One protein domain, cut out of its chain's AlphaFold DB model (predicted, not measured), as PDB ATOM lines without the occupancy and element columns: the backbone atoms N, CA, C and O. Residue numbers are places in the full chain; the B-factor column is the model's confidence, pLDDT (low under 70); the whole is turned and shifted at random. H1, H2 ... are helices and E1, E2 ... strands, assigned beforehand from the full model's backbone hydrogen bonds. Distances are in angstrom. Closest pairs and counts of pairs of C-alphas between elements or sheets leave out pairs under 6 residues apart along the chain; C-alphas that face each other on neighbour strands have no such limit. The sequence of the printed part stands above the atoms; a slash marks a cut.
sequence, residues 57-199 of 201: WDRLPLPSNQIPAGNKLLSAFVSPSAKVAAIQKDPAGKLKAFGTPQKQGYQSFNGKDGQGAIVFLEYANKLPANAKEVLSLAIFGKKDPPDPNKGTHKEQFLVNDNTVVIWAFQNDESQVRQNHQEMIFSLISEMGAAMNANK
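What this domain is: This is residues 57 to 199 of the 201 residues of an uncharacterized protein of Chlorobi bacterium (UniProt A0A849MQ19). A twisted sheet of five strands forms the middle layer, with H1 and H3 over one face and the long helix H4 along the other, where its residues 188 to 199 stick out free. The short H2 sits at the corner of H1. The printed part has 143 residues, with four named helices and five named strands in the order E1 H1 H2 E2 E3 H3 E4 E5 H4; the sheet runs E1 E2 E3 E5 E4, all antiparallel, and the class is mixed. The whole is compact, with a radius of gyration of the C-alphas of 15.0 A and spans of 42 by 38 by 32 A.

How they stand to each other: The sheet holds E1, residues 71 to 74, E2, 103 to 111, E3, 116 to 122, E5, 163 to 169, and E4, 155 to 159; E1 and E4 are its edge strands. E2 and E3 form a hairpin, with N 109 and O 116 at 2.8 A, and E4 and E5 another, with N 158 and O 165 at 2.8 A. Between E3 and E5, N 117 and O 168 are 2.8 A apart; between E1 and E2, N 74 and O 108 are 2.8 A apart. H4, residues 175 to 199, is on the sheet at a height of 10.8 A, over E3 and along the strands; its closest C-alphas to E5 are those of Arg 177 and Trp 167, 7.2 A. On the opposite face, H3, residues 131 to 140, lies over E4 at a height of 9.2 A, along the strands, with C-alphas 132 and 159 closest at 6.6 A. E3, H3 and E4 make a split strand-helix-strand unit, two strands running the same way with E5 between them, its crossover right-handed. H1, residues 82 to 89, is on the same face as H3, slantwise to the strands at 43 degrees to E3 on the local plane. H1 and H3 only just touch, with 3 pairs of C-alphas within 8 A, Lys 83 and Ile 139 closest at 5.6 A. H2, residues 91 to 94, is not on the sheet and only just touches H1, only at the corner, with 3 such pairs, C-alphas 87 and 94 closest at 5.6 A. In H1, H3 and H4 every O i to N i+4 pair is within hydrogen-bond range; H2 is too short for one.

Where its parts are: E1 begins at C-alpha 71, (9.380, 47.097, -114.163). E2 is 27.6 A long, E3 20.5 A and E5 19.8 A. H4 is 36.2 A long, from C-alpha 175 at (5.351, 38.970, -113.810) to C-alpha 199 at (-24.216, 32.125, -133.512).

The domain as a whole: The C-alphas of Lys 112 and Lys 199, 44.8 A apart, are the two farthest. The printed part has no cut. The link from H3 to E4, residues 141 to 154, is long. Mean pLDDT of the printed part is 93.3, and residue 199 is under 70.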
ATOM      1  N   TRP A  57      -6.644  44.941-131.909       94.19
ATOM      2  CA  TRP A  57      -5.269  45.448-131.921       94.19
ATOM      3  C   TRP A  57      -4.966  46.425-130.776       94.19
ATOM      4  O   TRP A  57      -3.906  46.364-130.161       94.19
ATOM      5  N   ASP A  58      -5.912  47.306-130.467       94.94
ATOM      6  CA  ASP A  58      -5.843  48.320-129.411       94.94
ATOM      7  C   ASP A  58      -5.800  47.726-127.995       94.94
ATOM      8  O   ASP A  58      -5.294  48.362-127.074       94.94
ATOM      9  N   ARG A  59      -6.271  46.484-127.832       95.25
ATOM     10  CA  ARG A  59      -6.287  45.748-126.559       95.25
ATOM     11  C   ARG A  59      -5.119  44.771-126.410       95.25
ATOM     12  O   ARG A  59      -5.032  44.083-125.395       95.25
ATOM     13  N   LEU A  60      -4.234  44.686-127.408       95.94
ATOM     14  CA  LEU A  60      -3.045  43.836-127.346       95.94
ATOM     15  C   LEU A  60      -1.958  44.379-126.410       95.94
ATOM     16  O   LEU A  60      -1.384  43.565-125.689       95.94
ATOM     17  N   PRO A  61      -1.613  45.682-126.392       97.25
ATOM     18  CA  PRO A  61      -0.576  46.187-125.495       97.25
ATOM     19  C   PRO A  61      -0.994  46.087-124.025       97.25
ATOM     20  O   PRO A  61      -2.132  46.389-123.680       97.25
ATOM     21  N   LEU A  62      -0.058  45.719-123.144       96.62
ATOM     22  CA  LEU A  62      -0.259  45.780-121.698       96.62
ATOM     23  C   LEU A  62      -0.456  47.247-121.278       96.62
ATOM     24  O   LEU A  62       0.453  48.056-121.507       96.62
ATOM     25  N   PRO A  63      -1.584  47.607-120.647       94.62
ATOM     26  CA  PRO A  63      -1.799  48.956-120.142       94.62
ATOM     27  C   PRO A  63      -0.783  49.328-119.057       94.62
ATOM     28  O   PRO A  63      -0.386  48.488-118.248       94.62
ATOM     29  N   SER A  64      -0.396  50.606-118.981       92.44
ATOM     30  CA  SER A  64       0.632  51.072-118.038       92.44
ATOM     31  C   SER A  64       0.307  50.777-116.570       92.44
ATOM     32  O   SER A  64       1.211  50.515-115.784       92.44
ATOM     33  N   ASN A  65      -0.976  50.774-116.195       92.38
ATOM     34  CA  ASN A  65      -1.436  50.452-114.840       92.38
ATOM     35  C   ASN A  65      -1.377  48.950-114.498       92.38
ATOM     36  O   ASN A  65      -1.573  48.593-113.341       92.38
ATOM     37  N   GLN A  66      -1.121  48.075-115.477       93.25
ATOM     38  CA  GLN A  66      -0.953  46.631-115.277       93.25
ATOM     39  C   GLN A  66       0.517  46.191-115.290       93.25
ATOM     40  O   GLN A  66       0.812  45.004-115.116       93.25
ATOM     41  N   ILE A  67       1.449  47.131-115.479       94.62
ATOM     42  CA  ILE A  67       2.885  46.867-115.387       94.62
ATOM     43  C   ILE A  67       3.247  46.691-113.905       94.62
ATOM     44  O   ILE A  67       3.052  47.622-113.120       94.62
ATOM     45  N   PRO A  68       3.785  45.528-113.493       93.88
ATOM     46  CA  PRO A  68       4.173  45.291-112.109       93.88
ATOM     47  C   PRO A  68       5.228  46.288-111.624       93.88
ATOM     48  O   PRO A  68       6.164  46.626-112.354       93.88
ATOM     49  N   ALA A  69       5.118  46.698-110.360       94.19
ATOM     50  CA  ALA A  69       6.065  47.610-109.729       94.19
ATOM     51  C   ALA A  69       7.517  47.111-109.852       94.19
ATOM     52  O   ALA A  69       7.811  45.930-109.663       94.19
ATOM     53  N   GLY A  70       8.433  48.034-110.155       94.06
ATOM     54  CA  GLY A  70       9.846  47.725-110.391       94.06
ATOM     55  C   GLY A  70      10.178  47.314-111.829       94.06
ATOM     56  O   GLY A  70      11.356  47.147-112.137       94.06
ATOM     57  N   ASN A  71       9.185  47.199-112.717       96.38
ATOM     58  CA  ASN A  71       9.380  47.097-114.163       96.38
ATOM     59  C   ASN A  71       8.978  48.410-114.847       96.38
ATOM     60  O   ASN A  71       8.099  49.130-114.373       96.38
ATOM     61  N   LYS A  72       9.615  48.725-115.975       95.81
ATOM     62  CA  LYS A  72       9.317  49.917-116.781       95.81
ATOM     63  C   LYS A  72       9.259  49.583-118.262       95.81
ATOM     64  O   LYS A  72      10.021  48.738-118.732       95.81
ATOM     65  N   LEU A  73       8.392  50.288-118.987       97.00
ATOM     66  CA  LEU A  73       8.409  50.313-120.448       97.00
ATOM     67  C   LEU A  73       9.638  51.077-120.949       97.00
ATOM     68  O   LEU A  73      10.057  52.075-120.361       97.00
ATOM     69  N   LEU A  74      10.192  50.607-122.057       97.00
ATOM     70  CA  LEU A  74      11.256  51.263-122.801       97.00
ATOM     71  C   LEU A  74      10.684  51.882-124.076       97.00
ATOM     72  O   LEU A  74       9.795  51.312-124.705       97.00
ATOM     73  N   SER A  75      11.228  53.034-124.467       95.12
ATOM     74  CA  SER A  75      10.893  53.694-125.734       95.12
ATOM     75  C   SER A  75      11.510  52.993-126.943       95.12
ATOM     76  O   SER A  75      10.919  52.992-128.017       95.12
ATOM     77  N   ALA A  76      12.693  52.400-126.774       96.75
ATOM     78  CA  ALA A  76      13.358  51.609-127.798       96.75
ATOM     79  C   ALA A  76      12.986  50.128-127.674       96.75
ATOM     80  O   ALA A  76      12.772  49.613-126.573       96.75
ATOM     81  N   PHE A  77      12.976  49.429-128.807       98.00
ATOM     82  CA  PHE A  77      12.822  47.982-128.820       98.00
ATOM     83  C   PHE A  77      14.094  47.296-128.307       98.00
ATOM     84  O   PHE A  77      15.177  47.477-128.863       98.00
ATOM     85  N   VAL A  78      13.959  46.484-127.258       96.88
ATOM     86  CA  VAL A  78      15.068  45.756-126.634       96.88
ATOM     87  C   VAL A  78      14.563  44.366-126.241       96.88
ATOM     88  O   VAL A  78      13.832  44.221-125.268       96.88
ATOM     89  N   SER A  79      14.978  43.319-126.961       97.25
ATOM     90  CA  SER A  79      14.569  41.927-126.695       97.25
ATOM     91  C   SER A  79      15.734  41.054-126.210       97.25
ATOM     92  O   SER A  79      16.832  41.173-126.756       97.25
ATOM     93  N   PRO A  80      15.516  40.153-125.231       96.75
ATOM     94  CA  PRO A  80      16.529  39.187-124.800       96.75
ATOM     95  C   PRO A  80      16.736  38.044-125.814       96.75
ATOM     96  O   PRO A  80      17.615  37.206-125.618       96.75
ATOM     97  N   SER A  81      15.930  37.985-126.883       97.44
ATOM     98  CA  SER A  81      16.023  36.981-127.943       97.44
ATOM     99  C   SER A  81      16.443  37.617-129.264       97.44
ATOM    100  O   SER A  81      15.707  38.406-129.859       97.44
ATOM    101  N   ALA A  82      17.607  37.213-129.779       97.12
ATOM    102  CA  ALA A  82      18.085  37.659-131.088       97.12
ATOM    103  C   ALA A  82      17.140  37.241-132.231       97.12
ATOM    104  O   ALA A  82      17.025  37.948-133.231       97.12
ATOM    105  N   LYS A  83      16.434  36.109-132.083       97.69
ATOM    106  CA  LYS A  83      15.462  35.622-133.074       97.69
ATOM    107  C   LYS A  83      14.228  36.515-133.116       97.69
ATOM    108  O   LYS A  83      13.836  36.954-134.195       97.69
ATOM    109  N   VAL A  84      13.674  36.858-131.954       98.12
ATOM    110  CA  VAL A  84      12.526  37.775-131.866       98.12
ATOM    111  C   VAL A  84      12.915  39.187-132.293       98.12
ATOM    112  O   VAL A  84      12.149  39.832-133.004       98.12
ATOM    113  N   ALA A  85      14.127  39.644-131.969       98.19
ATOM    114  CA  ALA A  85      14.627  40.921-132.467       98.19
ATOM    115  C   ALA A  85      14.761  40.957-133.994       98.19
ATOM    116  O   ALA A  85      14.397  41.945-134.628       98.19
ATOM    117  N   ALA A  86      15.224  39.863-134.601       98.12
ATOM    118  CA  ALA A  86      15.287  39.749-136.049       98.12
ATOM    119  C   ALA A  86      13.889  39.767-136.693       98.12
ATOM    120  O   ALA A  86      13.722  40.415-137.724       98.12
ATOM    121  N   ILE A  87      12.898  39.099-136.085       98.19
ATOM    122  CA  ILE A  87      11.498  39.120-136.546       98.19
ATOM    123  C   ILE A  87      10.900  40.524-136.414       98.19
ATOM    124  O   ILE A  87      10.228  40.974-137.330       98.19
ATOM    125  N   GLN A  88      11.148  41.236-135.312       98.00
ATOM    126  CA  GLN A  88      10.661  42.609-135.150       98.00
ATOM    127  C   GLN A  88      11.282  43.551-136.189       98.00
ATOM    128  O   GLN A  88      10.587  44.403-136.732       98.00
ATOM    129  N   LYS A  89      12.574  43.401-136.490       97.88
ATOM    130  CA  LYS A  89      13.257  44.257-137.467       97.88
ATOM    131  C   LYS A  89      12.770  44.030-138.901       97.88
ATOM    132  O   LYS A  89      12.694  44.982-139.668       97.88
ATOM    133  N   ASP A  90      12.506  42.779-139.268       97.50
ATOM    134  CA  ASP A  90      12.138  42.381-140.629       97.50
ATOM    135  C   ASP A  90      11.167  41.184-140.604       97.50
ATOM    136  O   ASP A  90      11.566  40.037-140.846       97.50
ATOM    137  N   PRO A  91       9.882  41.407-140.276       96.75
ATOM    138  CA  PRO A  91       8.923  40.314-140.154       96.75
ATOM    139  C   PRO A  91       8.690  39.617-141.494       96.75
ATOM    140  O   PRO A  91       8.672  38.391-141.530       96.75
ATOM    141  N   ALA A  92       8.594  40.361-142.600       95.81
ATOM    142  CA  ALA A  92       8.364  39.790-143.927       95.81
ATOM    143  C   ALA A  92       9.536  38.908-144.388       95.81
ATOM    144  O   ALA A  92       9.325  37.824-144.930       95.81
ATOM    145  N   GLY A  93      10.783  39.319-144.139       96.31
ATOM    146  CA  GLY A  93      11.952  38.518-144.492       96.31
ATOM    147  C   GLY A  93      12.167  37.306-143.584       96.31
ATOM    148  O   GLY A  93      12.659  36.272-144.052       96.31
ATOM    149  N   LYS A  94      11.789  37.387-142.299       96.62
ATOM    150  CA  LYS A  94      11.922  36.276-141.333       96.62
ATOM    151  C   LYS A  94      10.748  35.305-141.341       96.62
ATOM    152  O   LYS A  94      10.950  34.125-141.074       96.62
ATOM    153  N   LEU A  95       9.555  35.775-141.687       95.81
ATOM    154  CA  LEU A  95       8.317  35.005-141.777       95.81
ATOM    155  C   LEU A  95       7.764  35.099-143.204       95.81
ATOM    156  O   LEU A  95       6.621  35.486-143.416       95.81
ATOM    157  N   LYS A  96       8.578  34.721-144.200       93.00
ATOM    158  CA  LYS A  96       8.245  34.861-145.636       93.00
ATOM    159  C   LYS A  96       6.866  34.318-146.010       93.00
ATOM    160  O   LYS A  96       6.180  34.914-146.828       93.00
ATOM    161  N   ALA A  97       6.455  33.212-145.390       93.50
ATOM    162  CA  ALA A  97       5.155  32.591-145.631       93.50
ATOM    163  C   ALA A  97       3.959  33.450-145.176       93.50
ATOM    164  O   ALA A  97       2.836  33.180-145.588       93.50
ATOM    165  N   PHE A  98       4.171  34.444-144.307       94.88
ATOM    166  CA  PHE A  98       3.113  35.318-143.787       94.88
ATOM    167  C   PHE A  98       2.992  36.609-144.605       94.88
ATOM    168  O   PHE A  98       1.938  37.240-144.605       94.88
ATOM    169  N   GLY A  99       4.056  36.990-145.320       93.44
ATOM    170  CA  GLY A  99       4.135  38.256-146.042       93.44
ATOM    171  C   GLY A  99       4.352  39.455-145.115       93.44
ATOM    172  O   GLY A  99       4.909  39.329-144.023       93.44
ATOM    173  N   THR A 100       3.941  40.637-145.569       96.44
ATOM    174  CA  THR A 100       4.098  41.891-144.819       96.44
ATOM    175  C   THR A 100       2.933  42.085-143.843       96.44
ATOM    176  O   THR A 100       1.778  42.044-144.277       96.44
ATOM    177  N   PRO A 101       3.193  42.334-142.545       97.25
ATOM    178  CA  PRO A 101       2.145  42.719-141.606       97.25
ATOM    179  C   PRO A 101       1.471  44.030-142.034       97.25
ATOM    180  O   PRO A 101       2.150  44.977-142.425       97.25
ATOM    181  N   GLN A 102       0.148  44.116-141.900       97.31
ATOM    182  CA  GLN A 102      -0.586  45.379-142.043       97.31
ATOM    183  C   GLN A 102      -0.381  46.303-140.838       97.31
ATOM    184  O   GLN A 102      -0.396  47.523-140.983       97.31
ATOM    185  N   LYS A 103      -0.174  45.728-139.646       97.75
ATOM    186  CA  LYS A 103       0.210  46.464-138.440       97.75
ATOM    187  C   LYS A 103       1.314  45.729-137.710       97.75
ATOM    188  O   LYS A 103       1.336  44.499-137.642       97.75
ATOM    189  N   GLN A 104       2.205  46.510-137.122       97.88
ATOM    190  CA  GLN A 104       3.275  46.024-136.275       97.88
ATOM    191  C   GLN A 104       3.366  46.906-135.034       97.88
ATOM    192  O   GLN A 104       3.311  48.131-135.121       97.88
ATOM    193  N   GLY A 105       3.519  46.276-133.876       97.75
ATOM    194  CA  GLY A 105       3.677  46.949-132.596       97.75
ATOM    195  C   GLY A 105       4.631  46.180-131.700       97.75
ATOM    196  O   GLY A 105       4.917  45.002-131.928       97.75
ATOM    197  N   TYR A 106       5.129  46.844-130.665       98.50
ATOM    198  CA  TYR A 106       5.920  46.186-129.638       98.50
ATOM    199  C   TYR A 106       5.779  46.884-128.290       98.50
ATOM    200  O   TYR A 106       5.436  48.060-128.209       98.50
ATOM    201  N   GLN A 107       6.117  46.151-127.236       98.50
ATOM    202  CA  GLN A 107       6.449  46.705-125.931       98.50
ATOM    203  C   GLN A 107       7.748  46.070-125.456       98.50
ATOM    204  O   GLN A 107       7.926  44.858-125.549       98.50
ATOM    205  N   SER A 108       8.679  46.885-124.978       98.44
ATOM    206  CA  SER A 108       9.926  46.415-124.376       98.44
ATOM    207  C   SER A 108       9.985  46.855-122.928       98.44
ATOM    208  O   SER A 108       9.541  47.949-122.588       98.44
ATOM    209  N   PHE A 109      10.511  45.985-122.082       97.94
ATOM    210  CA  PHE A 109      10.510  46.120-120.638       97.94
ATOM    211  C   PHE A 109      11.911  45.884-120.089       97.94
ATOM    212  O   PHE A 109      12.692  45.093-120.624       97.94
ATOM    213  N   ASN A 110      12.213  46.564-118.991       96.31
ATOM    214  CA  ASN A 110      13.384  46.293-118.170       96.31
ATOM    215  C   ASN A 110      13.048  46.561-116.697       96.31
ATOM    216  O   ASN A 110      12.090  47.280-116.402       96.31
ATOM    217  N   GLY A 111      13.850  46.031-115.780       93.62
ATOM    218  CA  GLY A 111      13.681  46.227-114.345       93.62
ATOM    219  C   GLY A 111      13.836  44.933-113.560       93.62
ATOM    220  O   GLY A 111      14.692  44.108-113.876       93.62
ATOM    221  N   LYS A 112      13.014  44.781-112.518       93.56
ATOM    222  CA  LYS A 112      13.088  43.682-111.547       93.56
ATOM    223  C   LYS A 112      13.007  42.293-112.185       93.56
ATOM    224  O   LYS A 112      13.716  41.396-111.742       93.56
ATOM    225  N   ASP A 113      12.189  42.123-113.222       90.50
ATOM    226  CA  ASP A 113      12.017  40.824-113.889       90.50
ATOM    227  C   ASP A 113      13.050  40.582-115.005       90.50
ATOM    228  O   ASP A 113      12.956  39.605-115.750       90.50
ATOM    229  N   GLY A 114      14.040  41.469-115.129       93.94
ATOM    230  CA  GLY A 114      15.001  41.476-116.221       93.94
ATOM    231  C   GLY A 114      14.424  42.052-117.512       93.94
ATOM    232  O   GLY A 114      13.371  42.691-117.545       93.94
ATOM    233  N   GLN A 115      15.159  41.844-118.599       96.81
ATOM    234  CA  GLN A 115      14.763  42.325-119.913       96.81
ATOM    235  C   GLN A 115      13.612  41.485-120.488       96.81
ATOM    236  O   GLN A 115      13.636  40.252-120.433       96.81
ATOM    237  N   GLY A 116      12.640  42.143-121.116       97.88
ATOM    238  CA  GLY A 116      11.536  41.473-121.796       97.88
ATOM    239  C   GLY A 116      11.009  42.254-122.990       97.88
ATOM    240  O   GLY A 116      11.121  43.474-123.042       97.88
ATOM    241  N   ALA A 117      10.421  41.558-123.955       98.44
ATOM    242  CA  ALA A 117       9.770  42.164-125.102       98.44
ATOM    243  C   ALA A 117       8.529  41.376-125.522       98.44
ATOM    244  O   ALA A 117       8.480  40.149-125.416       98.44
ATOM    245  N   ILE A 118       7.550  42.106-126.044       98.56
ATOM    246  CA  ILE A 118       6.344  41.576-126.669       98.56
ATOM    247  C   ILE A 118       6.252  42.193-128.060       98.56
ATOM    248  O   ILE A 118       6.365  43.411-128.197       98.56
ATOM    249  N   VAL A 119       6.082  41.363-129.084       98.62
ATOM    250  CA  VAL A 119       5.902  41.785-130.479       98.62
ATOM    251  C   VAL A 119       4.496  41.412-130.923       98.62
ATOM    252  O   VAL A 119       4.066  40.278-130.710       98.62
ATOM    253  N   PHE A 120       3.808  42.355-131.562       98.06
ATOM    254  CA  PHE A 120       2.482  42.180-132.143       98.06
ATOM    255  C   PHE A 120       2.584  42.358-133.655       98.06
ATOM    256  O   PHE A 120       3.147  43.352-134.118       98.06
ATOM    257  N   LEU A 121       2.037  41.418-134.418       97.88
ATOM    258  CA  LEU A 121       1.943  41.500-135.875       97.88
ATOM    259  C   LEU A 121       0.505  41.191-136.274       97.88
ATOM    260  O   LEU A 121      -0.034  40.169-135.857       97.88
ATOM    261  N   GLU A 122      -0.101  42.052-137.078       96.69
ATOM    262  CA  GLU A 122      -1.421  41.836-137.668       96.69
ATOM    263  C   GLU A 122      -1.277  41.752-139.183       96.69
ATOM    264  O   GLU A 122      -0.538  42.534-139.779       96.69
ATOM    265  N   TYR A 123      -1.999  40.833-139.814       95.56
ATOM    266  CA  TYR A 123      -1.971  40.563-141.247       95.56
ATOM    267  C   TYR A 123      -3.367  40.743-141.837       95.56
ATOM    268  O   TYR A 123      -4.358  40.310-141.247       95.56
ATOM    269  N   ALA A 124      -3.438  41.373-143.011       92.44
ATOM    270  CA  ALA A 124      -4.704  41.629-143.702       92.44
ATOM    271  C   ALA A 124      -5.403  40.329-144.121       92.44
ATOM    272  O   ALA A 124      -6.624  40.224-144.074       92.44
ATOM    273  N   ASN A 125      -4.609  39.323-144.487       91.44
ATOM    274  CA  ASN A 125      -5.093  38.023-144.924       91.44
ATOM    275  C   ASN A 125      -4.870  36.972-143.848       91.44
ATOM    276  O   ASN A 125      -3.973  37.096-143.011       91.44
ATOM    277  N   LYS A 126      -5.683  35.917-143.917       92.81
ATOM    278  CA  LYS A 126      -5.536  34.761-143.045       92.81
ATOM    279  C   LYS A 126      -4.145  34.137-143.215       92.81
ATOM    280  O   LYS A 126      -3.701  33.892-144.336       92.81
ATOM    281  N   LEU A 127      -3.485  33.876-142.095       93.25
ATOM    282  CA  LEU A 127      -2.195  33.211-142.014       93.25
ATOM    283  C   LEU A 127      -2.290  31.767-142.530       93.25
ATOM    284  O   LEU A 127      -3.346  31.131-142.430       93.25
ATOM    285  N   PRO A 128      -1.194  31.219-143.082       92.94
ATOM    286  CA  PRO A 128      -1.198  29.871-143.632       92.94
ATOM    287  C   PRO A 128      -1.475  28.821-142.546       92.94
ATOM    288  O   PRO A 128      -1.140  29.005-141.376       92.94
ATOM    289  N   ALA A 129      -2.044  27.675-142.931       90.88
ATOM    290  CA  ALA A 129      -2.429  26.618-141.986       90.88
ATOM    291  C   ALA A 129      -1.253  26.089-141.138       90.88
ATOM    292  O   ALA A 129      -1.443  25.643-140.008       90.88
ATOM    293  N   ASN A 130      -0.027  26.176-141.659       91.94
ATOM    294  CA  ASN A 130       1.203  25.796-140.968       91.94
ATOM    295  C   ASN A 130       1.875  26.962-140.213       91.94
ATOM    296  O   ASN A 130       3.052  26.865-139.871       91.94
ATOM    297  N   ALA A 131       1.173  28.066-139.929       93.50
ATOM    298  CA  ALA A 131       1.776  29.252-139.315       93.50
ATOM    299  C   ALA A 131       2.503  28.966-137.992       93.50
ATOM    300  O   ALA A 131       3.581  29.502-137.736       93.50
ATOM    301  N   LYS A 132       1.970  28.052-137.176       93.31
ATOM    302  CA  LYS A 132       2.640  27.594-135.953       93.31
ATOM    303  C   LYS A 132       4.006  26.954-136.233       93.31
ATOM    304  O   LYS A 132       4.964  27.273-135.537       93.31
ATOM    305  N   GLU A 133       4.105  26.095-137.249       94.94
ATOM    306  CA  GLU A 133       5.370  25.460-137.652       94.94
ATOM    307  C   GLU A 133       6.361  26.509-138.168       94.94
ATOM    308  O   GLU A 133       7.525  26.499-137.776       94.94
ATOM    309  N   VAL A 134       5.895  27.469-138.978       95.12
ATOM    310  CA  VAL A 134       6.728  28.571-139.492       95.12
ATOM    311  C   VAL A 134       7.319  29.399-138.347       95.12
ATOM    312  O   VAL A 134       8.528  29.634-138.320       95.12
ATOM    313  N   LEU A 135       6.495  29.807-137.374       95.88
ATOM    314  CA  LEU A 135       6.957  30.549-136.194       95.88
ATOM    315  C   LEU A 135       7.902  29.718-135.331       95.88
ATOM    316  O   LEU A 135       8.938  30.217-134.893       95.88
ATOM    317  N   SER A 136       7.571  28.447-135.114       95.81
ATOM    318  CA  SER A 136       8.398  27.554-134.315       95.81
ATOM    319  C   SER A 136       9.781  27.349-134.938       95.81
ATOM    320  O   SER A 136      10.791  27.433-134.242       95.81
ATOM    321  N   LEU A 137       9.863  27.174-136.259       96.31
ATOM    322  CA  LEU A 137      11.139  27.075-136.968       96.31
ATOM    323  C   LEU A 137      11.929  28.388-136.893       96.31
ATOM    324  O   LEU A 137      13.136  28.358-136.655       96.31
ATOM    325  N   ALA A 138      11.263  29.535-137.048       96.31
ATOM    326  CA  ALA A 138      11.914  30.844-136.996       96.31
ATOM    327  C   ALA A 138      12.500  31.170-135.608       96.31
ATOM    328  O   ALA A 138      13.582  31.758-135.518       96.31
ATOM    329  N   ILE A 139      11.799  30.786-134.536       96.44
ATOM    330  CA  ILE A 139      12.171  31.111-133.152       96.44
ATOM    331  C   ILE A 139      13.062  30.019-132.543       96.44
ATOM    332  O   ILE A 139      14.120  30.325-131.999       96.44
ATOM    333  N   PHE A 140      12.669  28.752-132.669       94.75
ATOM    334  CA  PHE A 140      13.281  27.619-131.965       94.75
ATOM    335  C   PHE A 140      14.118  26.700-132.864       94.75
ATOM    336  O   PHE A 140      14.802  25.809-132.359       94.75
ATOM    337  N   GLY A 141      14.061  26.867-134.190       94.88
ATOM    338  CA  GLY A 141      14.737  25.973-135.137       94.88
ATOM    339  C   GLY A 141      14.135  24.564-135.204       94.88
ATOM    340  O   GLY A 141      14.788  23.648-135.698       94.88
ATOM    341  N   LYS A 142      12.912  24.369-134.695       94.25
ATOM    342  CA  LYS A 142      12.200  23.081-134.654       94.25
ATOM    343  C   LYS A 142      10.747  23.268-135.080       94.25
ATOM    344  O   LYS A 142      10.194  24.347-134.894       94.25
ATOM    345  N   LYS A 143      10.126  22.221-135.627       93.94
ATOM    346  CA  LYS A 143       8.733  22.271-136.106       93.94
ATOM    347  C   LYS A 143       7.724  22.491-134.987       93.94
ATOM    348  O   LYS A 143       6.818  23.306-135.134       93.94
ATOM    349  N   ASP A 144       7.924  21.797-133.875       91.12
ATOM    350  CA  ASP A 144       7.076  21.914-132.699       91.12
ATOM    351  C   ASP A 144       7.721  22.846-131.671       91.12
ATOM    352  O   ASP A 144       8.916  22.694-131.372       91.12
ATOM    353  N   PRO A 145       6.958  23.805-131.120       90.88
ATOM    354  CA  PRO A 145       7.474  24.670-130.080       90.88
ATOM    355  C   PRO A 145       7.670  23.863-128.787       90.88
ATOM    356  O   PRO A 145       6.922  22.915-128.525       90.88
ATOM    357  N   PRO A 146       8.655  24.228-127.952       88.88
ATOM    358  CA  PRO A 146       8.857  23.562-126.675       88.88
ATOM    359  C   PRO A 146       7.641  23.756-125.761       88.88
ATOM    360  O   PRO A 146       7.058  24.837-125.727       88.88
ATOM    361  N   ASP A 147       7.266  22.720-125.005       84.69
ATOM    362  CA  ASP A 147       6.156  22.792-124.046       84.69
ATOM    363  C   ASP A 147       6.448  23.874-122.986       84.69
ATOM    364  O   ASP A 147       7.443  23.760-122.264       84.69
ATOM    365  N   PRO A 148       5.603  24.916-122.864       81.06
ATOM    366  CA  PRO A 148       5.857  26.031-121.958       81.06
ATOM    367  C   PRO A 148       5.753  25.630-120.480       81.06
ATOM    368  O   PRO A 148       6.180  26.398-119.626       81.06
ATOM    369  N   ASN A 149       5.212  24.443-120.179       77.50
ATOM    370  CA  ASN A 149       5.167  23.879-118.830       77.50
ATOM    371  C   ASN A 149       6.389  23.001-118.508       77.50
ATOM    372  O   ASN A 149       6.500  22.494-117.392       77.50
ATOM    373  N   LYS A 150       7.285  22.761-119.475       77.12
ATOM    374  CA  LYS A 150       8.452  21.884-119.310       77.12
ATOM    375  C   LYS A 150       9.741  22.649-119.576       77.12
ATOM    376  O   LYS A 150      10.201  22.721-120.712       77.12
ATOM    377  N   GLY A 151      10.364  23.141-118.509       70.38
ATOM    378  CA  GLY A 151      11.648  23.844-118.556       70.38
ATOM    379  C   GLY A 151      11.519  25.355-118.750       70.38
ATOM    380  O   GLY A 151      10.425  25.887-118.915       70.38
ATOM    381  N   THR A 152      12.662  26.041-118.714       76.44
ATOM    382  CA  THR A 152      12.745  27.503-118.784       76.44
ATOM    383  C   THR A 152      12.843  27.966-120.239       76.44
ATOM    384  O   THR A 152      13.902  27.832-120.864       76.44
ATOM    385  N   HIS A 153      11.762  28.524-120.789       83.38
ATOM    386  CA  HIS A 153      11.728  29.026-122.172       83.38
ATOM    387  C   HIS A 153      11.583  30.539-122.201       83.38
ATOM    388  O   HIS A 153      10.580  31.089-121.734       83.38
ATOM    389  N   LYS A 154      12.576  31.211-122.790       90.81
ATOM    390  CA  LYS A 154      12.577  32.672-122.934       90.81
ATOM    391  C   LYS A 154      11.484  33.131-123.884       90.81
ATOM    392  O   LYS A 154      10.827  34.138-123.625       90.81
ATOM    393  N   GLU A 155      11.297  32.398-124.974       95.50
ATOM    394  CA  GLU A 155      10.319  32.716-125.997       95.50
ATOM    395  C   GLU A 155       9.041  31.888-125.873       95.50
ATOM    396  O   GLU A 155       9.046  30.708-125.524       95.50
ATOM    397  N   GLN A 156       7.928  32.519-126.223       95.56
ATOM    398  CA  GLN A 156       6.651  31.867-126.460       95.56
ATOM    399  C   GLN A 156       5.875  32.681-127.482       95.56
ATOM    400  O   GLN A 156       6.097  33.881-127.625       95.56
ATOM    401  N   PHE A 157       4.941  32.052-128.182       95.50
ATOM    402  CA  PHE A 157       4.082  32.772-129.106       95.50
ATOM    403  C   PHE A 157       2.635  32.291-129.053       95.50
ATOM    404  O   PHE A 157       2.321  31.192-128.597       95.50
ATOM    405  N   LEU A 158       1.766  33.154-129.553       94.00
ATOM    406  CA  LEU A 158       0.383  32.901-129.903       94.00
ATOM    407  C   LEU A 158       0.244  33.220-131.389       94.00
ATOM    408  O   LEU A 158       0.763  34.228-131.869       94.00
ATOM    409  N   VAL A 159      -0.487  32.370-132.098       92.12
ATOM    410  CA  VAL A 159      -0.887  32.608-133.480       92.12
ATOM    411  C   VAL A 159      -2.375  32.309-133.607       92.12
ATOM    412  O   VAL A 159      -2.836  31.267-133.145       92.12
ATOM    413  N   ASN A 160      -3.127  33.240-134.187       88.31
ATOM    414  CA  ASN A 160      -4.509  33.030-134.620       88.31
ATOM    415  C   ASN A 160      -4.590  33.248-136.149       88.31
ATOM    416  O   ASN A 160      -3.566  33.227-136.830       88.31
ATOM    417  N   ASP A 161      -5.787  33.457-136.704       90.12
ATOM    418  CA  ASP A 161      -5.961  33.610-138.153       90.12
ATOM    419  C   ASP A 161      -5.249  34.838-138.743       90.12
ATOM    420  O   ASP A 161      -4.852  34.780-139.896       90.12
ATOM    421  N   ASN A 162      -5.046  35.931-138.004       92.88
ATOM    422  CA  ASN A 162      -4.530  37.188-138.574       92.88
ATOM    423  C   ASN A 162      -3.504  37.898-137.688       92.88
ATOM    424  O   ASN A 162      -2.975  38.939-138.060       92.88
ATOM    425  N   THR A 163      -3.225  37.371-136.509       94.31
ATOM    426  CA  THR A 163      -2.473  38.020-135.445       94.31
ATOM    427  C   THR A 163      -1.437  37.053-134.904       94.31
ATOM    428  O   THR A 163      -1.712  35.889-134.603       94.31
ATOM    429  N   VAL A 164      -0.228  37.569-134.734       95.75
ATOM    430  CA  VAL A 164       0.861  36.897-134.036       95.75
ATOM    431  C   VAL A 164       1.238  37.746-132.835       95.75
ATOM    432  O   VAL A 164       1.457  38.951-132.963       95.75
ATOM    433  N   VAL A 165       1.350  37.103-131.675       97.69
ATOM    434  CA  VAL A 165       1.929  37.700-130.470       97.69
ATOM    435  C   VAL A 165       3.137  36.868-130.075       97.69
ATOM    436  O   VAL A 165       3.028  35.652-129.942       97.69
ATOM    437  N   ILE A 166       4.292  37.505-129.906       98.12
ATOM    438  CA  ILE A 166       5.539  36.836-129.521       98.12
ATOM    439  C   ILE A 166       6.035  37.452-128.221       98.12
ATOM    440  O   ILE A 166       6.308  38.648-128.169       98.12
ATOM    441  N   TRP A 167       6.186  36.630-127.191       98.06
ATOM    442  CA  TRP A 167       6.818  36.976-125.925       98.06
ATOM    443  C   TRP A 167       8.276  36.530-125.946       98.06
ATOM    444  O   TRP A 167       8.568  35.405-126.341       98.06
ATOM    445  N   ALA A 168       9.183  37.387-125.482       97.75
ATOM    446  CA  ALA A 168      10.584  37.060-125.248       97.75
ATOM    447  C   ALA A 168      11.039  37.692-123.933       97.75
ATOM    448  O   ALA A 168      11.235  38.903-123.872       97.75
ATOM    449  N   PHE A 169      11.211  36.890-122.886       96.94
ATOM    450  CA  PHE A 169      11.586  37.358-121.552       96.94
ATOM    451  C   PHE A 169      12.822  36.617-121.062       96.94
ATOM    452  O   PHE A 169      12.942  35.409-121.240       96.94
ATOM    453  N   GLN A 170      13.762  37.346-120.462       94.88
ATOM    454  CA  GLN A 170      14.977  36.754-119.910       94.88
ATOM    455  C   GLN A 170      14.651  35.813-118.745       94.88
ATOM    456  O   GLN A 170      15.279  34.762-118.632       94.88
ATOM    457  N   ASN A 171      13.672  36.200-117.922       91.88
ATOM    458  CA  ASN A 171      13.099  35.405-116.844       91.88
ATOM    459  C   ASN A 171      11.765  34.793-117.306       91.88
ATOM    460  O   ASN A 171      10.839  35.520-117.681       91.88
ATOM    461  N   ASP A 172      11.657  33.468-117.282       85.44
ATOM    462  CA  ASP A 172      10.456  32.729-117.670       85.44
ATOM    463  C   ASP A 172       9.300  32.899-116.671       85.44
ATOM    464  O   ASP A 172       8.138  32.806-117.066       85.44
ATOM    465  N   GLU A 173       9.602  33.273-115.428       89.75
ATOM    466  CA  GLU A 173       8.627  33.615-114.390       89.75
ATOM    467  C   GLU A 173       8.302  35.123-114.338       89.75
ATOM    468  O   GLU A 173       7.689  35.587-113.375       89.75
ATOM    469  N   SER A 174       8.708  35.913-115.342       93.50
ATOM    470  CA  SER A 174       8.453  37.364-115.384       93.50
ATOM    471  C   SER A 174       6.980  37.694-115.118       93.50
ATOM    472  O   SER A 174       6.084  37.214-115.818       93.50
ATOM    473  N   GLN A 175       6.717  38.574-114.147       94.19
ATOM    474  CA  GLN A 175       5.351  38.970-113.810       94.19
ATOM    475  C   GLN A 175       4.722  39.797-114.938       94.19
ATOM    476  O   GLN A 175       3.526  39.684-115.189       94.19
ATOM    477  N   VAL A 176       5.525  40.578-115.672       96.12
ATOM    478  CA  VAL A 176       5.075  41.281-116.888       96.12
ATOM    479  C   VAL A 176       4.539  40.284-117.919       96.12
ATOM    480  O   VAL A 176       3.447  40.484-118.454       96.12
ATOM    481  N   ARG A 177       5.279  39.194-118.181       95.50
ATOM    482  CA  ARG A 177       4.842  38.136-119.103       95.50
ATOM    483  C   ARG A 177       3.546  37.497-118.617       95.50
ATOM    484  O   ARG A 177       2.605  37.407-119.397       95.50
ATOM    485  N   GLN A 178       3.490  37.098-117.348       94.00
ATOM    486  CA  GLN A 178       2.306  36.463-116.766       94.00
ATOM    487  C   GLN A 178       1.065  37.361-116.862       94.00
ATOM    488  O   GLN A 178       0.037  36.911-117.359       94.00
ATOM    489  N   ASN A 179       1.173  38.638-116.476       95.31
ATOM    490  CA  ASN A 179       0.066  39.597-116.546       95.31
ATOM    491  C   ASN A 179      -0.433  39.782-117.982       95.31
ATOM    492  O   ASN A 179      -1.637  39.797-118.230       95.31
ATOM    493  N   HIS A 180       0.485  39.903-118.945       97.12
ATOM    494  CA  HIS A 180       0.098  40.061-120.345       97.12
ATOM    495  C   HIS A 180      -0.555  38.797-120.907       97.12
ATOM    496  O   HIS A 180      -1.579  38.880-121.577       97.12
ATOM    497  N   GLN A 181      -0.027  37.618-120.590       95.44
ATOM    498  CA  GLN A 181      -0.628  36.354-121.009       95.44
ATOM    499  C   GLN A 181      -2.007  36.133-120.380       95.44
ATOM    500  O   GLN A 181      -2.920  35.688-121.072       95.44
ATOM    501  N   GLU A 182      -2.192  36.504-119.113       94.75
ATOM    502  CA  GLU A 182      -3.492  36.482-118.438       94.75
ATOM    503  C   GLU A 182      -4.501  37.422-119.112       94.75
ATOM    504  O   GLU A 182      -5.644  37.030-119.373       94.75
ATOM    505  N   MET A 183      -4.067  38.634-119.467       95.56
ATOM    506  CA  MET A 183      -4.878  39.600-120.209       95.56
ATOM    507  C   MET A 183      -5.282  39.050-121.585       95.56
ATOM    508  O   MET A 183      -6.457  39.102-121.944       95.56
ATOM    509  N   ILE A 184      -4.340  38.474-122.338       94.81
ATOM    510  CA  ILE A 184      -4.609  37.888-123.657       94.81
ATOM    511  C   ILE A 184      -5.532  36.671-123.551       94.81
ATOM    512  O   ILE A 184      -6.461  36.538-124.343       94.81
ATOM    513  N   PHE A 185      -5.336  35.803-122.560       92.81
ATOM    514  CA  PHE A 185      -6.235  34.678-122.306       92.81
ATOM    515  C   PHE A 185      -7.666  35.145-121.996       92.81
ATOM    516  O   PHE A 185      -8.633  34.599-122.535       92.81
ATOM    517  N   SER A 186      -7.804  36.184-121.170       92.81
ATOM    518  CA  SER A 186      -9.103  36.784-120.848       92.81
ATOM    519  C   SER A 186      -9.761  37.389-122.088       92.81
ATOM    520  O   SER A 186     -10.938  37.139-122.337       92.81
ATOM    521  N   LEU A 187      -8.988  38.096-122.919       92.00
ATOM    522  CA  LEU A 187      -9.453  38.668-124.182       92.00
ATOM    523  C   LEU A 187      -9.947  37.588-125.153       92.00
ATOM    524  O   LEU A 187     -11.029  37.711-125.719       92.00
ATOM    525  N   ILE A 188      -9.188  36.503-125.314       90.81
ATOM    526  CA  ILE A 188      -9.588  35.354-126.137       90.81
ATOM    527  C   ILE A 188     -10.915  34.773-125.636       90.81
ATOM    528  O   ILE A 188     -11.802  34.471-126.434       90.81
ATOM    529  N   SER A 189     -11.060  34.635-124.318       89.62
ATOM    530  CA  SER A 189     -12.265  34.083-123.694       89.62
ATOM    531  C   SER A 189     -13.488  34.982-123.912       89.62
ATOM    532  O   SER A 189     -14.543  34.491-124.316       89.62
ATOM    533  N   GLU A 190     -13.340  36.294-123.717       90.75
ATOM    534  CA  GLU A 190     -14.380  37.301-123.962       90.75
ATOM    535  C   GLU A 190     -14.844  37.286-125.425       90.75
ATOM    536  O   GLU A 190     -16.036  37.147-125.711       90.75
ATOM    537  N   MET A 191     -13.894  37.364-126.361       89.12
ATOM    538  CA  MET A 191     -14.186  37.378-127.794       89.12
ATOM    539  C   MET A 191     -14.825  36.056-128.245       89.12
ATOM    540  O   MET A 191     -15.783  36.058-129.021       89.12
ATOM    541  N   GLY A 192     -14.356  34.921-127.717       86.25
ATOM    542  CA  GLY A 192     -14.951  33.609-127.972       86.25
ATOM    543  C   GLY A 192     -16.399  33.503-127.482       86.25
ATOM    544  O   GLY A 192     -17.256  32.986-128.204       86.25
ATOM    545  N   ALA A 193     -16.701  34.030-126.292       86.19
ATOM    546  CA  ALA A 193     -18.059  34.059-125.752       86.19
ATOM    547  C   ALA A 193     -18.998  34.926-126.606       86.19
ATOM    548  O   ALA A 193     -20.093  34.479-126.955       86.19
ATOM    549  N   ALA A 194     -18.551  36.119-127.014       83.56
ATOM    550  CA  ALA A 194     -19.321  37.011-127.882       83.56
ATOM    551  C   ALA A 194     -19.636  36.370-129.246       83.56
ATOM    552  O   ALA A 194     -20.767  36.437-129.729       83.56
ATOM    553  N   MET A 195     -18.663  35.678-129.848       82.12
ATOM    554  CA  MET A 195     -18.873  34.946-131.102       82.12
ATOM    555  C   MET A 195     -19.896  33.815-130.960       82.12
ATOM    556  O   MET A 195     -20.696  33.603-131.869       82.12
ATOM    557  N   ASN A 196     -19.881  33.081-129.844       79.88
ATOM    558  CA  ASN A 196     -20.846  32.007-129.600       79.88
ATOM    559  C   ASN A 196     -22.258  32.553-129.358       79.88
ATOM    560  O   ASN A 196     -23.217  32.002-129.894       79.88
ATOM    561  N   ALA A 197     -22.388  33.661-128.625       78.31
ATOM    562  CA  ALA A 197     -23.672  34.330-128.412       78.31
ATOM    563  C   ALA A 197     -24.304  34.815-129.731       78.31
ATOM    564  O   ALA A 197     -25.519  34.746-129.898       78.31
ATOM    565  N   ASN A 198     -23.481  35.245-130.691       71.75
ATOM    566  CA  ASN A 198     -23.941  35.696-132.007       71.75
ATOM    567  C   ASN A 198     -24.288  34.555-132.978       71.75
ATOM    568  O   ASN A 198     -24.953  34.808-133.972       71.75
ATOM    569  N   LYS A 199     -23.852  33.314-132.713       63.97
ATOM    570  CA  LYS A 199     -24.216  32.125-133.512       63.97
ATOM    571  C   LYS A 199     -25.517  31.455-133.062       63.97
ATOM    572  O   LYS A 199     -26.010  30.577-133.758       63.97
TER     573      LYS A 199